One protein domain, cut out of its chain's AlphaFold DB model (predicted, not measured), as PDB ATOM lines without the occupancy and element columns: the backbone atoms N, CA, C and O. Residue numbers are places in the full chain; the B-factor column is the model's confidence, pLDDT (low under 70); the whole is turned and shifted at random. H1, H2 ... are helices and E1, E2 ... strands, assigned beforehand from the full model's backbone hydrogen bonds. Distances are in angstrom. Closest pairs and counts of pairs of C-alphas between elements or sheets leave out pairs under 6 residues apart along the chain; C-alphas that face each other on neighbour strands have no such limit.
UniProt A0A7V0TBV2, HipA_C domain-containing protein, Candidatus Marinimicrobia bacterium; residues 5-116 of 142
ATOM      1  N   ARG A   5     182.879 135.375 147.401       88.19
ATOM      2  CA  ARG A   5     183.782 134.349 146.868       88.19
ATOM      3  C   ARG A   5     183.022 133.177 146.253       88.19
ATOM      4  O   ARG A   5     183.354 132.745 145.159       88.19
ATOM      5  N   GLU A   6     182.020 132.660 146.959       84.81
ATOM      6  CA  GLU A   6     181.171 131.568 146.471       84.81
ATOM      7  C   GLU A   6     180.412 131.968 145.204       84.81
ATOM      8  O   GLU A   6     180.374 131.200 144.250       84.81
ATOM      9  N   LEU A   7     179.872 133.190 145.162       85.69
ATOM     10  CA  LEU A   7     179.168 133.703 143.986       85.69
ATOM     11  C   LEU A   7     180.098 133.939 142.786       85.69
ATOM     12  O   LEU A   7     179.696 133.673 141.658       85.69
ATOM     13  N   GLU A   8     181.337 134.384 143.010       86.81
ATOM     14  CA  GLU A   8     182.333 134.514 141.939       86.81
ATOM     15  C   GLU A   8     182.663 133.146 141.330       86.81
ATOM     16  O   GLU A   8     182.629 132.982 140.114       86.81
ATOM     17  N   GLN A   9     182.904 132.134 142.166       84.81
ATOM     18  CA  GLN A   9     183.170 130.774 141.691       84.81
ATOM     19  C   GLN A   9     181.973 130.192 140.930       84.81
ATOM     20  O   GLN A   9     182.152 129.579 139.880       84.81
ATOM     21  N   ALA A  10     180.755 130.428 141.421       82.00
ATOM     22  CA  ALA A  10     179.517 130.039 140.754       82.00
ATOM     23  C   ALA A  10     179.372 130.681 139.368       82.00
ATOM     24  O   ALA A  10     179.040 130.006 138.398       82.00
ATOM     25  N   SER A  11     179.660 131.983 139.287       80.94
ATOM     26  CA  SER A  11     179.626 132.760 138.050       80.94
ATOM     27  C   SER A  11     180.551 132.164 136.991       80.94
ATOM     28  O   SER A  11     180.142 131.980 135.851       80.94
ATOM     29  N   ILE A  12     181.775 131.814 137.384       81.19
ATOM     30  CA  ILE A  12     182.793 131.232 136.502       81.19
ATOM     31  C   ILE A  12     182.359 129.859 135.974       81.19
ATOM     32  O   ILE A  12     182.518 129.590 134.788       81.19
ATOM     33  N   HIS A  13     181.800 129.000 136.834       79.06
ATOM     34  CA  HIS A  13     181.345 127.665 136.426       79.06
ATOM     35  C   HIS A  13     180.164 127.727 135.449       79.06
ATOM     36  O   HIS A  13     180.075 126.898 134.550       79.06
ATOM     37  N   LEU A  14     179.266 128.709 135.587       73.81
ATOM     38  CA  LEU A  14     178.147 128.869 134.652       73.81
ATOM     39  C   LEU A  14     178.593 129.260 133.240       73.81
ATOM     40  O   LEU A  14     177.920 128.911 132.273       73.81
ATOM     41  N   GLU A  15     179.703 129.984 133.107       73.81
ATOM     42  CA  GLU A  15     180.215 130.381 131.793       73.81
ATOM     43  C   GLU A  15     180.808 129.209 131.000       73.81
ATOM     44  O   GLU A  15     180.857 129.279 129.771       73.81
ATOM     45  N   ASP A  16     181.201 128.119 131.667       70.19
ATOM     46  CA  ASP A  16     181.829 126.970 131.012       70.19
ATOM     47  C   ASP A  16     180.873 126.122 130.168       70.19
ATOM     48  O   ASP A  16     181.348 125.316 129.377       70.19
ATOM     49  N   ASN A  17     179.546 126.288 130.280       58.34
ATOM     50  CA  ASN A  17     178.529 125.435 129.627       58.34
ATOM     51  C   ASN A  17     178.711 123.913 129.838       58.34
ATOM     52  O   ASN A  17     177.953 123.125 129.268       58.34
ATOM     53  N   ASP A  18     179.678 123.487 130.651       51.94
ATOM     54  CA  ASP A  18     180.025 122.089 130.850       51.94
ATOM     55  C   ASP A  18     179.124 121.528 131.956       51.94
ATOM     56  O   ASP A  18     179.254 121.836 133.141       51.94
ATOM     57  N   SER A  19     178.137 120.750 131.513       52.84
ATOM     58  CA  SER A  19     177.251 119.909 132.318       52.84
ATOM     59  C   SER A  19     176.474 120.622 133.439       52.84
ATOM     60  O   SER A  19     176.809 120.569 134.623       52.84
ATOM     61  N   PHE A  20     175.287 121.126 133.088       55.78
ATOM     62  CA  PHE A  20     174.195 121.459 134.023       55.78
ATOM     63  C   PHE A  20     173.602 120.232 134.761       55.78
ATOM     64  O   PHE A  20     172.475 120.288 135.248       55.78
ATOM     65  N   GLU A  21     174.328 119.115 134.822       56.06
ATOM     66  CA  GLU A  21     173.837 117.823 135.316       56.06
ATOM     67  C   GLU A  21     174.226 117.537 136.778       56.06
ATOM     68  O   GLU A  21     173.694 116.601 137.370       56.06
ATOM     69  N   ASP A  22     175.108 118.340 137.392       63.97
ATOM     70  CA  ASP A  22     175.465 118.206 138.815       63.97
ATOM     71  C   ASP A  22     174.499 119.011 139.713       63.97
ATOM     72  O   ASP A  22     174.206 120.184 139.453       63.97
ATOM     73  N   GLU A  23     174.055 118.413 140.826       65.94
ATOM     74  CA  GLU A  23     173.205 119.042 141.852       65.94
ATOM     75  C   GLU A  23     173.812 120.362 142.364       65.94
ATOM     76  O   GLU A  23     173.104 121.319 142.699       65.94
ATOM     77  N   ARG A  24     175.148 120.451 142.384       64.50
ATOM     78  CA  ARG A  24     175.873 121.678 142.749       64.50
ATOM     79  C   ARG A  24     175.654 122.801 141.736       64.50
ATOM     80  O   ARG A  24     175.459 123.943 142.147       64.50
ATOM     81  N   THR A  25     175.641 122.496 140.442       62.38
ATOM     82  CA  THR A  25     175.407 123.474 139.367       62.38
ATOM     83  C   THR A  25     173.974 123.993 139.398       62.38
ATOM     84  O   THR A  25     173.765 125.197 139.265       62.38
ATOM     85  N   GLN A  26     172.991 123.129 139.678       65.19
ATOM     86  CA  GLN A  26     171.599 123.545 139.892       65.19
ATOM     87  C   GLN A  26     171.468 124.534 141.053       65.19
ATOM     88  O   GLN A  26     170.853 125.587 140.901       65.19
ATOM     89  N   ARG A  27     172.126 124.258 142.182       68.00
ATOM     90  CA  ARG A  27     172.156 125.177 143.327       68.00
ATOM     91  C   ARG A  27     172.787 126.529 142.977       68.00
ATOM     92  O   ARG A  27     172.303 127.567 143.426       68.00
ATOM     93  N   TRP A  28     173.864 126.540 142.194       64.94
ATOM     94  CA  TRP A  28     174.502 127.778 141.735       64.94
ATOM     95  C   TRP A  28     173.634 128.564 140.756       64.94
ATOM     96  O   TRP A  28     173.556 129.790 140.853       64.94
ATOM     97  N   LEU A  29     172.947 127.860 139.859       62.12
ATOM     98  CA  LEU A  29     172.007 128.439 138.915       62.12
ATOM     99  C   LEU A  29     170.803 129.046 139.647       62.12
ATOM    100  O   LEU A  29     170.450 130.183 139.366       62.12
ATOM    101  N   GLU A  30     170.223 128.359 140.631       63.88
ATOM    102  CA  GLU A  30     169.156 128.904 141.481       63.88
ATOM    103  C   GLU A  30     169.611 130.156 142.236       63.88
ATOM    104  O   GLU A  30     168.901 131.163 142.254       63.88
ATOM    105  N   LEU A  31     170.820 130.125 142.811       64.50
ATOM    106  CA  LEU A  31     171.404 131.278 143.492       64.50
ATOM    107  C   LEU A  31     171.572 132.468 142.538       64.50
ATOM    108  O   LEU A  31     171.204 133.579 142.898       64.50
ATOM    109  N   LEU A  32     172.087 132.267 141.325       62.78
ATOM    110  CA  LEU A  32     172.349 133.361 140.384       62.78
ATOM    111  C   LEU A  32     171.108 133.815 139.599       62.78
ATOM    112  O   LEU A  32     170.989 135.006 139.307       62.78
ATOM    113  N   LEU A  33     170.147 132.931 139.321       60.62
ATOM    114  CA  LEU A  33     168.836 133.278 138.754       60.62
ATOM    115  C   LEU A  33     167.987 134.068 139.750       60.62
ATOM    116  O   LEU A  33     167.315 135.023 139.364       60.62
ATOM    117  N   ALA A  34     168.062 133.735 141.040       57.41
ATOM    118  CA  ALA A  34     167.454 134.549 142.087       57.41
ATOM    119  C   ALA A  34     168.102 135.946 142.195       57.41
ATOM    120  O   ALA A  34     167.481 136.872 142.721       57.41
ATOM    121  N   LEU A  35     169.339 136.113 141.701       52.97
ATOM    122  CA  LEU A  35     170.166 137.305 141.906       52.97
ATOM    123  C   LEU A  35     170.427 138.149 140.647       52.97
ATOM    124  O   LEU A  35     170.904 139.280 140.792       52.97
ATOM    125  N   SER A  36     170.098 137.676 139.438       52.03
ATOM    126  CA  SER A  36     170.432 138.373 138.193       52.03
ATOM    127  C   SER A  36     169.306 138.359 137.155       52.03
ATOM    128  O   SER A  36     168.768 137.331 136.755       52.03
ATOM    129  N   SER A  37     168.958 139.557 136.690       45.38
ATOM    130  CA  SER A  37     168.267 139.762 135.422       45.38
ATOM    131  C   SER A  37     169.312 139.805 134.304       45.38
ATOM    132  O   SER A  37     170.202 140.665 134.328       45.38
ATOM    133  N   SER A  38     169.137 138.905 133.329       42.28
ATOM    134  CA  SER A  38     169.856 138.745 132.048       42.28
ATOM    135  C   SER A  38     170.905 137.619 131.995       42.28
ATOM    136  O   SER A  38     172.067 137.817 132.334       42.28
ATOM    137  N   MET A  39     170.484 136.463 131.459       41.47
ATOM    138  CA  MET A  39     171.320 135.383 130.896       41.47
ATOM    139  C   MET A  39     171.643 135.658 129.411       41.47
ATOM    140  O   MET A  39     171.339 134.852 128.535       41.47
ATOM    141  N   GLY A  40     172.167 136.837 129.086       40.34
ATOM    142  CA  GLY A  40     172.426 137.213 127.693       40.34
ATOM    143  C   GLY A  40     173.796 137.834 127.523       40.34
ATOM    144  O   GLY A  40     173.876 139.056 127.530       40.34
ATOM    145  N   GLY A  41     174.850 137.012 127.415       53.09
ATOM    146  CA  GLY A  41     176.217 137.394 126.998       53.09
ATOM    147  C   GLY A  41     176.913 138.516 127.788       53.09
ATOM    148  O   GLY A  41     178.036 138.889 127.468       53.09
ATOM    149  N   ALA A  42     176.245 139.077 128.790       62.72
ATOM    150  CA  ALA A  42     176.707 140.162 129.623       62.72
ATOM    151  C   ALA A  42     177.339 139.592 130.891       62.72
ATOM    152  O   ALA A  42     176.864 138.602 131.446       62.72
ATOM    153  N   ARG A  43     178.389 140.270 131.355       74.12
ATOM    154  CA  ARG A  43     179.130 139.945 132.572       74.12
ATOM    155  C   ARG A  43     178.183 139.643 133.753       74.12
ATOM    156  O   ARG A  43     177.316 140.484 134.042       74.12
ATOM    157  N   PRO A  44     178.331 138.498 134.445       81.31
ATOM    158  CA  PRO A  44     177.424 138.117 135.521       81.31
ATOM    159  C   PRO A  44     177.436 139.110 136.687       81.31
ATOM    160  O   PRO A  44     178.457 139.716 137.028       81.31
ATOM    161  N   LYS A  45     176.278 139.276 137.328       85.31
ATOM    162  CA  LYS A  45     176.082 140.208 138.445       85.31
ATOM    163  C   LYS A  45     175.142 139.625 139.490       85.31
ATOM    164  O   LYS A  45     174.215 138.914 139.132       85.31
ATOM    165  N   ALA A  46     175.324 139.971 140.759       85.88
ATOM    166  CA  ALA A  46     174.443 139.546 141.848       85.88
ATOM    167  C   ALA A  46     174.254 140.646 142.895       85.88
ATOM    168  O   ALA A  46     175.111 141.514 143.059       85.88
ATOM    169  N   SER A  47     173.146 140.597 143.640       85.56
ATOM    170  CA  SER A  47     172.988 141.414 144.851       85.56
ATOM    171  C   SER A  47     173.618 140.711 146.058       85.56
ATOM    172  O   SER A  47     173.360 139.531 146.275       85.56
ATOM    173  N   VAL A  48     174.416 141.425 146.854       87.56
ATOM    174  CA  VAL A  48     175.108 140.879 148.038       87.56
ATOM    175  C   VAL A  48     174.916 141.788 149.251       87.56
ATOM    176  O   VAL A  48     174.705 142.988 149.092       87.56
ATOM    177  N   LEU A  49     174.958 141.218 150.456       87.94
ATOM    178  CA  LEU A  49     174.896 141.969 151.713       87.94
ATOM    179  C   LEU A  49     176.289 142.068 152.336       87.94
ATOM    180  O   LEU A  49     177.034 141.087 152.318       87.94
ATOM    181  N   ASP A  50     176.624 143.231 152.891       87.50
ATOM    182  CA  ASP A  50     177.804 143.393 153.748       87.50
ATOM    183  C   ASP A  50     177.498 142.993 155.214       87.50
ATOM    184  O   ASP A  50     176.340 142.696 155.545       87.50
ATOM    185  N   PRO A  51     178.510 142.924 156.104       87.56
ATOM    186  CA  PRO A  51     178.300 142.608 157.521       87.56
ATOM    187  C   PRO A  51     177.333 143.570 158.230       87.56
ATOM    188  O   PRO A  51     176.632 143.171 159.160       87.56
ATOM    189  N   GLU A  52     177.237 144.810 157.756       88.25
ATOM    190  CA  GLU A  52     176.327 145.853 158.230       88.25
ATOM    191  C   GLU A  52     174.929 145.789 157.572       88.25
ATOM    192  O   GLU A  52     174.123 146.719 157.695       88.25
ATOM    193  N   SER A  53     174.609 144.682 156.888       87.19
ATOM    194  CA  SER A  53     173.329 144.425 156.211       87.19
ATOM    195  C   SER A  53     172.939 145.469 155.156       87.19
ATOM    196  O   SER A  53     171.757 145.662 154.863       87.19
ATOM    197  N   GLN A  54     173.917 146.140 154.554       89.62
ATOM    198  CA  GLN A  54     173.712 147.018 153.409       89.62
ATOM    199  C   GLN A  54     173.725 146.213 152.114       89.62
ATOM    200  O   GLN A  54     174.467 145.243 151.982       89.62
ATOM    201  N   LEU A  55     172.927 146.638 151.130       89.88
ATOM    202  CA  LEU A  55     172.807 145.943 149.850       89.88
ATOM    203  C   LEU A  55     173.772 146.511 148.802       89.88
ATOM    204  O   LEU A  55     173.786 147.709 148.508       89.88
ATOM    205  N   TRP A  56     174.524 145.615 148.181       92.38
ATOM    206  CA  TRP A  56     175.517 145.886 147.150       92.38
ATOM    207  C   TRP A  56     175.185 145.111 145.878       92.38
ATOM    208  O   TRP A  56     174.433 144.138 145.901       92.38
ATOM    209  N   ILE A  57     175.756 145.543 144.759       90.44
ATOM    210  CA  ILE A  57     175.790 144.800 143.502       90.44
ATOM    211  C   ILE A  57     177.235 144.362 143.282       90.44
ATOM    212  O   ILE A  57     178.119 145.212 143.200       90.44
ATOM    213  N   ALA A  58     177.459 143.058 143.179       91.50
ATOM    214  CA  ALA A  58     178.718 142.470 142.746       91.50
ATOM    215  C   ALA A  58     178.649 142.179 141.242       91.50
ATOM    216  O   ALA A  58     177.662 141.616 140.770       91.50
ATOM    217  N   LYS A  59     179.682 142.568 140.497       90.50
ATOM    218  CA  LYS A  59     179.890 142.240 139.082       90.50
ATOM    219  C   LYS A  59     181.126 141.356 138.978       90.50
ATOM    220  O   LYS A  59     182.220 141.810 139.315       90.50
ATOM    221  N   PHE A  60     180.944 140.115 138.550       90.25
ATOM    222  CA  PHE A  60     181.975 139.076 138.599       90.25
ATOM    223  C   PHE A  60     182.811 139.058 137.320       90.25
ATOM    224  O   PHE A  60     182.265 139.344 136.258       90.25
ATOM    225  N   PRO A  61     184.120 138.758 137.376       90.31
ATOM    226  CA  PRO A  61     184.931 138.557 136.174       90.31
ATOM    227  C   PRO A  61     184.327 137.489 135.259       90.31
ATOM    228  O   PRO A  61     183.736 136.520 135.735       90.31
ATOM    229  N   SER A  62     184.478 137.694 133.953       85.19
ATOM    230  CA  SER A  62     184.110 136.725 132.924       85.19
ATOM    231  C   SER A  62     185.366 136.083 132.345       85.19
ATOM    232  O   SER A  62     186.375 136.755 132.151       85.19
ATOM    233  N   LYS A  63     185.308 134.807 131.970       82.38
ATOM    234  CA  LYS A  63     186.376 134.131 131.215       82.38
ATOM    235  C   LYS A  63     186.617 134.761 129.846       82.38
ATOM    236  O   LYS A  63     187.702 134.633 129.287       82.38
ATOM    237  N   ASN A  64     185.604 135.443 129.315       81.88
ATOM    238  CA  ASN A  64     185.669 136.137 128.033       81.88
ATOM    239  C   ASN A  64     186.203 137.577 128.159       81.88
ATOM    240  O   ASN A  64     186.296 138.286 127.152       81.88
ATOM    241  N   ASP A  65     186.540 138.039 129.369       82.19
ATOM    242  CA  ASP A  65     187.137 139.355 129.577       82.19
ATOM    243  C   ASP A  65     188.557 139.402 128.972       82.19
ATOM    244  O   ASP A  65     189.452 138.658 129.360       82.19
ATOM    245  N   GLN A  66     188.805 140.330 128.041       84.38
ATOM    246  CA  GLN A  66     190.151 140.544 127.469       84.38
ATOM    247  C   GLN A  66     191.109 141.266 128.433       84.38
ATOM    248  O   GLN A  66     192.314 141.340 128.198       84.38
ATOM    249  N   LYS A  67     190.561 141.885 129.477       88.44
ATOM    250  CA  LYS A  67     191.262 142.681 130.486       88.44
ATOM    251  C   LYS A  67     190.466 142.629 131.777       88.44
ATOM    252  O   LYS A  67     189.270 142.379 131.733       88.44
ATOM    253  N   ASP A  68     191.088 142.970 132.898       92.31
ATOM    254  CA  ASP A  68     190.396 143.002 134.186       92.31
ATOM    255  C   ASP A  68     189.340 144.120 134.247       92.31
ATOM    256  O   ASP A  68     189.597 145.257 134.659       92.31
ATOM    257  N   SER A  69     188.134 143.799 133.785       91.50
ATOM    258  CA  SER A  69     187.002 144.713 133.718       91.50
ATOM    259  C   SER A  69     186.611 145.224 135.107       91.50
ATOM    260  O   SER A  69     186.210 146.377 135.241       91.50
ATOM    261  N   GLY A  70     186.756 144.408 136.159       93.19
ATOM    262  CA  GLY A  70     186.432 144.818 137.528       93.19
ATOM    263  C   GLY A  70     187.413 145.843 138.079       93.19
ATOM    264  O   GLY A  70     186.987 146.845 138.656       93.19
ATOM    265  N   ALA A  71     188.708 145.649 137.830       95.62
ATOM    266  CA  ALA A  71     189.730 146.639 138.158       95.62
ATOM    267  C   ALA A  71     189.492 147.963 137.424       95.62
ATOM    268  O   ALA A  71     189.546 149.028 138.040       95.62
ATOM    269  N   TRP A  72     189.155 147.911 136.133       95.81
ATOM    270  CA  TRP A  72     188.829 149.112 135.363       95.81
ATOM    271  C   TRP A  72     187.593 149.844 135.888       95.81
ATOM    272  O   TRP A  72     187.631 151.066 136.021       95.81
ATOM    273  N   GLU A  73     186.516 149.128 136.221       95.50
ATOM    274  CA  GLU A  73     185.319 149.736 136.816       95.50
ATOM    275  C   GLU A  73     185.631 150.419 138.154       95.50
ATOM    276  O   GLU A  73     185.171 151.538 138.391       95.50
ATOM    277  N   TYR A  74     186.455 149.791 138.999       97.62
ATOM    278  CA  TYR A  74     186.889 150.381 140.262       97.62
ATOM    279  C   TYR A  74     187.712 151.652 140.056       97.62
ATOM    280  O   TYR A  74     187.391 152.686 140.640       97.62
ATOM    281  N   ILE A  75     188.725 151.607 139.186       97.75
ATOM    282  CA  ILE A  75     189.580 152.764 138.893       97.75
ATOM    283  C   ILE A  75     188.741 153.930 138.365       97.75
ATOM    284  O   ILE A  75     188.872 155.047 138.855       97.75
ATOM    285  N   VAL A  76     187.845 153.684 137.405       97.69
ATOM    286  CA  VAL A  76     186.978 154.734 136.848       97.69
ATOM    287  C   VAL A  76     186.043 155.310 137.913       97.69
ATOM    288  O   VAL A  76     185.839 156.521 137.949       97.69
ATOM    289  N   ASN A  77     185.506 154.476 138.809       98.00
ATOM    290  CA  ASN A  77     184.685 154.949 139.922       98.00
ATOM    291  C   ASN A  77     185.481 155.847 140.886       98.00
ATOM    292  O   ASN A  77     184.980 156.907 141.258       98.00
ATOM    293  N   GLN A  78     186.722 155.479 141.233       98.06
ATOM    294  CA  GLN A  78     187.580 156.323 142.075       98.06
ATOM    295  C   GLN A  78     187.946 157.637 141.377       98.06
ATOM    296  O   GLN A  78     187.803 158.695 141.974       98.06
ATOM    297  N   LEU A  79     188.303 157.601 140.089       98.31
ATOM    298  CA  LEU A  79     188.579 158.818 139.317       98.31
ATOM    299  C   LEU A  79     187.366 159.755 139.263       98.31
ATOM    300  O   LEU A  79     187.511 160.966 139.405       98.31
ATOM    301  N   ALA A  80     186.163 159.208 139.077       98.19
ATOM    302  CA  ALA A  80     184.933 159.991 139.091       98.19
ATOM    303  C   ALA A  80     184.689 160.630 140.469       98.19
ATOM    304  O   ALA A  80     184.351 161.812 140.545       98.19
ATOM    305  N   LYS A  81     184.919 159.875 141.551       97.56
ATOM    306  CA  LYS A  81     184.838 160.383 142.924       97.56
ATOM    307  C   LYS A  81     185.836 161.519 143.168       97.56
ATOM    308  O   LYS A  81     185.444 162.561 143.685       97.56
ATOM    309  N   ASP A  82     187.089 161.343 142.755       97.94
ATOM    310  CA  ASP A  82     188.152 162.346 142.895       97.94
ATOM    311  C   ASP A  82     187.864 163.606 142.064       97.94
ATOM    312  O   ASP A  82     188.212 164.716 142.461       97.94
ATOM    313  N   ALA A  83     187.155 163.454 140.943       98.38
ATOM    314  CA  ALA A  83     186.657 164.557 140.124       98.38
ATOM    315  C   ALA A  83     185.388 165.237 140.687       98.38
ATOM    316  O   ALA A  83     184.859 166.155 140.061       98.38
ATOM    317  N   GLY A  84     184.874 164.802 141.844       97.62
ATOM    318  CA  GLY A  84     183.677 165.367 142.474       97.62
ATOM    319  C   GLY A  84     182.350 164.898 141.868       97.62
ATOM    320  O   GLY A  84     181.303 165.475 142.163       97.62
ATOM    321  N   VAL A  85     182.359 163.856 141.031       97.88
ATOM    322  CA  VAL A  85     181.130 163.231 140.526       97.88
ATOM    323  C   VAL A  85     180.481 162.432 141.653       97.88
ATOM    324  O   VAL A  85     181.137 161.644 142.335       97.88
ATOM    325  N   ASN A  86     179.169 162.598 141.836       96.31
ATOM    326  CA  ASN A  86     178.413 161.809 142.802       96.31
ATOM    327  C   ASN A  86     178.300 160.350 142.330       96.31
ATOM    328  O   ASN A  86     177.492 160.033 141.455       96.31
ATOM    329  N   VAL A  87     179.116 159.472 142.908       96.62
ATOM    330  CA  VAL A  87     179.150 158.040 142.598       96.62
ATOM    331  C   VAL A  87     178.873 157.199 143.840       96.62
ATOM    332  O   VAL A  87     179.239 157.566 144.956       96.62
ATOM    333  N   SER A  88     178.250 156.034 143.643       95.56
ATOM    334  CA  SER A  88     178.079 155.045 144.710       95.56
ATOM    335  C   SER A  88     179.424 154.617 145.289       95.56
ATOM    336  O   SER A  88     180.389 154.417 144.546       95.56
ATOM    337  N   GLN A  89     179.442 154.373 146.603       96.44
ATOM    338  CA  GLN A  89     180.551 153.695 147.270       96.44
ATOM    339  C   GLN A  89     180.871 152.384 146.546       96.44
ATOM    340  O   GLN A  89     179.964 151.637 146.162       96.44
ATOM    341  N   SER A  90     182.158 152.115 146.360       97.06
ATOM    342  CA  SER A  90     182.639 150.932 145.662       97.06
ATOM    343  C   SER A  90     183.749 150.223 146.431       97.06
ATOM    344  O   SER A  90     184.443 150.829 147.250       97.06
ATOM    345  N   ASP A  91     183.885 148.930 146.161       96.50
ATOM    346  CA  ASP A  91     184.964 148.064 146.635       96.50
ATOM    347  C   ASP A  91     185.343 147.088 145.509       96.50
ATOM    348  O   ASP A  91     184.621 146.943 144.517       96.50
ATOM    349  N   ILE A  92     186.480 146.420 145.644       96.31
ATOM    350  CA  ILE A  92     186.973 145.448 144.675       96.31
ATOM    351  C   ILE A  92     187.554 144.236 145.395       96.31
ATOM    352  O   ILE A  92     188.253 144.363 146.399       96.31
ATOM    353  N   ARG A  93     187.254 143.034 144.898       95.25
ATOM    354  CA  ARG A  93     187.721 141.772 145.486       95.25
ATOM    355  C   ARG A  93     188.177 140.817 144.395       95.25
ATOM    356  O   ARG A  93     187.493 140.686 143.393       95.25
ATOM    357  N   GLY A  94     189.309 140.149 144.590       92.44
ATOM    358  CA  GLY A  94     189.792 139.102 143.688       92.44
ATOM    359  C   GLY A  94     189.751 137.746 144.380       92.44
ATOM    360  O   GLY A  94     190.344 137.594 145.451       92.44
ATOM    361  N   TYR A  95     189.053 136.774 143.790       88.94
ATOM    362  CA  TYR A  95     188.985 135.404 144.307       88.94
ATOM    363  C   TYR A  95     189.318 134.328 143.260       88.94
ATOM    364  O   TYR A  95     189.301 133.140 143.594       88.94
ATOM    365  N   SER A  96     189.633 134.726 142.028       85.94
ATOM    366  CA  SER A  96     189.947 133.860 140.892       85.94
ATOM    367  C   SER A  96     191.063 134.461 140.036       85.94
ATOM    368  O   SER A  96     191.465 135.609 140.216       85.94
ATOM    369  N   GLU A  97     191.575 133.670 139.095       86.81
ATOM    370  CA  GLU A  97     192.574 134.118 138.116       86.81
ATOM    371  C   GLU A  97     191.978 134.958 136.974       86.81
ATOM    372  O   GLU A  97     192.719 135.616 136.247       86.81
ATOM    373  N   PHE A  98     190.648 134.984 136.836       87.25
ATOM    374  CA  PHE A  98     189.941 135.682 135.755       87.25
ATOM    375  C   PHE A  98     189.783 137.193 136.002       87.25
ATOM    376  O   PHE A  98     189.175 137.897 135.200       87.25
ATOM    377  N   GLY A  99     190.339 137.706 137.101       91.62
ATOM    378  CA  GLY A  99     190.341 139.124 137.452       91.62
ATOM    379  C   GLY A  99     189.556 139.410 138.723       91.62
ATOM    380  O   GLY A  99     189.395 138.548 139.590       91.62
ATOM    381  N   HIS A 100     189.082 140.647 138.852       95.56
ATOM    382  CA  HIS A 100     188.435 141.105 140.074       95.56
ATOM    383  C   HIS A 100     186.923 141.275 139.924       95.56
ATOM    384  O   HIS A 100     186.403 141.754 138.912       95.56
ATOM    385  N   SER A 101     186.212 140.964 141.001       94.38
ATOM    386  CA  SER A 101     184.829 141.352 141.222       94.38
ATOM    387  C   SER A 101     184.742 142.812 141.652       94.38
ATOM    388  O   SER A 101     185.325 143.210 142.663       94.38
ATOM    389  N   PHE A 102     183.971 143.607 140.911       95.62
ATOM    390  CA  PHE A 102     183.654 144.984 141.284       95.62
ATOM    391  C   PHE A 102     182.376 145.013 142.119       95.62
ATOM    392  O   PHE A 102     181.351 144.462 141.715       95.62
ATOM    393  N   LEU A 103     182.422 145.670 143.275       95.75
ATOM    394  CA  LEU A 103     181.278 145.843 144.157       95.75
ATOM    395  C   LEU A 103     180.879 147.310 144.204       95.75
ATOM    396  O   LEU A 103     181.713 148.195 144.375       95.75
ATOM    397  N   THR A 104     179.580 147.574 144.110       95.69
ATOM    398  CA  THR A 104     179.032 148.922 144.256       95.69
ATOM    399  C   THR A 104     177.807 148.918 145.157       95.69
ATOM    400  O   THR A 104     176.908 148.086 145.007       95.69
ATOM    401  N   LYS A 105     177.771 149.832 146.127       94.94
ATOM    402  CA  LYS A 105     176.650 149.967 147.053       94.94
ATOM    403  C   LYS A 105     175.425 150.474 146.296       94.94
ATOM    404  O   LYS A 105     175.509 151.420 145.504       94.94
ATOM    405  N   ARG A 106     174.266 149.859 146.535       92.94
ATOM    406  CA  ARG A 106     173.019 150.281 145.890       92.94
ATOM    407  C   ARG A 106     172.599 151.653 146.397       92.94
ATOM    408  O   ARG A 106     172.311 151.809 147.576       92.94
ATOM    409  N   PHE A 107     172.512 152.620 145.487       93.69
ATOM    410  CA  PHE A 107     172.009 153.960 145.796       93.69
ATOM    411  C   PHE A 107     170.488 153.980 146.004       93.69
ATOM    412  O   PHE A 107     169.960 154.899 146.614       93.69
ATOM    413  N   ASP A 108     169.764 152.974 145.498       91.62
ATOM    414  CA  ASP A 108     168.304 152.883 145.603       91.62
ATOM    415  C   ASP A 108     167.836 152.229 146.917       91.62
ATOM    416  O   ASP A 108     166.709 151.718 147.015       91.62
ATOM    417  N   ARG A 109     168.717 152.175 147.919       89.81
ATOM    418  CA  ARG A 109     168.492 151.516 149.203       89.81
ATOM    419  C   ARG A 109     169.047 152.336 150.359       89.81
ATOM    420  O   ARG A 109     170.196 152.759 150.329       89.81
ATOM    421  N   GLU A 110     168.242 152.443 151.408       87.88
ATOM    422  CA  GLU A 110     168.639 152.950 152.719       87.88
ATOM    423  C   GLU A 110     168.120 151.971 153.781       87.88
ATOM    424  O   GLU A 110     166.929 151.920 154.090       87.88
ATOM    425  N   GLY A 111     168.999 151.081 154.257       85.00
ATOM    426  CA  GLY A 111     168.584 149.929 155.063       85.00
ATOM    427  C   GLY A 111     167.551 149.060 154.329       85.00
ATOM    428  O   GLY A 111     167.793 148.593 153.214       85.00
ATOM    429  N   SER A 112     166.385 148.855 154.946       84.06
ATOM    430  CA  SER A 112     165.259 148.127 154.343       84.06
ATOM    431  C   SER A 112     164.411 148.979 153.393       84.06
ATOM    432  O   SER A 112     163.582 148.434 152.657       84.06
ATOM    433  N   GLN A 113     164.603 150.302 153.374       89.06
ATOM    434  CA  GLN A 113     163.816 151.204 152.549       89.06
ATOM    435  C   GLN A 113     164.312 151.203 151.103       89.06
ATOM    436  O   GLN A 113     165.507 151.295 150.812       89.06
ATOM    437  N   ARG A 114     163.359 151.126 150.173       91.94
ATOM    438  CA  ARG A 114     163.598 151.290 148.740       91.94
ATOM    439  C   ARG A 114     163.350 152.734 148.335       91.94
ATOM    440  O   ARG A 114     162.259 153.254 148.544       91.94
ATOM    441  N   ILE A 115     164.339 153.331 147.682       93.00
ATOM    442  CA  ILE A 115     164.216 154.633 147.034       93.00
ATOM    443  C   ILE A 115     163.812 154.380 145.580       93.00
ATOM    444  O   ILE A 115     164.424 153.568 144.881       93.00
ATOM    445  N   HIS A 116     162.739 155.021 145.123       91.94
ATOM    446  CA  HIS A 116     162.290 154.883 143.742       91.94
ATOM    447  C   HIS A 116     163.224 155.642 142.799       91.94
ATOM    448  O   HIS A 116     163.536 156.807 143.026       91.94
TER     449      HIS A 116
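What this domain is: This is residues 5 to 116 of the 142 residues of the protein "HipA_C domain-containing protein" of Candidatus Marinimicrobia bacterium (UniProt A0A7V0TBV2). A strongly twisted sheet of four strands has a helix packed on each face: the long H3 runs over E4 and E3 on one face, and H1 is on the other. H2 packs on H1, about perpendicular to it at 82 degrees, far from the middle, and only grazes the sheet. The printed part has 112 residues, with three named helices and four named strands in the order H1 H2 E1 E2 H3 E3 E4. The sheet, in the order E1 E2 E4 E3, is antiparallel throughout, and the class is mixed, helices and strands. The whole is compact, with a radius of gyration of the C-alphas of 14.9 A and spans of 48 by 34 by 25 A.

How they stand to each other: H1, residues 5 to 15, touches H2, residues 23 to 33. Their closest C-alphas are those of Ala 10 and Trp 28, 5.6 A apart, and their lines are about perpendicular at 82 degrees. In the sheet, E1, residues 45 to 49, and E2, residues 55 to 59, form a hairpin, with N 46 and O 58 within hydrogen-bond range at 2.9 A. E2 is also the antiparallel neighbour of E4, residues 99 to 105, with N 57 and O 104 at 2.8 A. E4 forms a hairpin with E3, residues 90 to 96, where N 101 and O 93 are 2.7 A apart. E1 and E3 are the edge strands and are apart. H1 is on the sheet; its closest C-alphas to E3 are those of Arg 5 and Tyr 95, 5.9 A apart. H2 is only just on the sheet, with 5 pairs of C-alphas within 10 A, and only grazes it with residues 31 to 33. H3, residues 69 to 82, is on the opposite face from H1, which makes three layers, helices on both faces of a sheet. It lies over E4 and E3 at a height over the sheet of 9.5 A and runs along the strands, at 20 degrees to E3 on the local plane. The C-alphas of Gly 70 and Phe 102 are its closest to E4, 4.7 A apart. E2, H3 and E3 form a split strand-helix-strand unit, two strands running the same way with E4 between them, and its crossover is right-handed. In H1, H2 and H3 every O i to N i+4 pair is within hydrogen-bond range.

Where its parts are: H1 begins at C-alpha 5, (183.782, 134.349, 146.868), and is 16.0 A long; H2 is 15.2 A. H3 runs 19.9 A from C-alpha 69, (187.002, 144.713, 133.718). E1 and E2 are 13.4 A each, and E3 is 19.2 A. E4 is 19.9 A and ends at C-alpha 105, (176.650, 149.967, 147.053).

The domain as a whole: The C-alphas of Glu 21 and Gly 84 are the two farthest apart, 49.1 A. The printed part has no cut. The link H2 to E1, 11 residues, is long. After E4, residues 109 to 110 pair with residues 113 to 114, antiparallel. The mean pLDDT of the printed part is 82.5, and residues 17 to 42 are under 70.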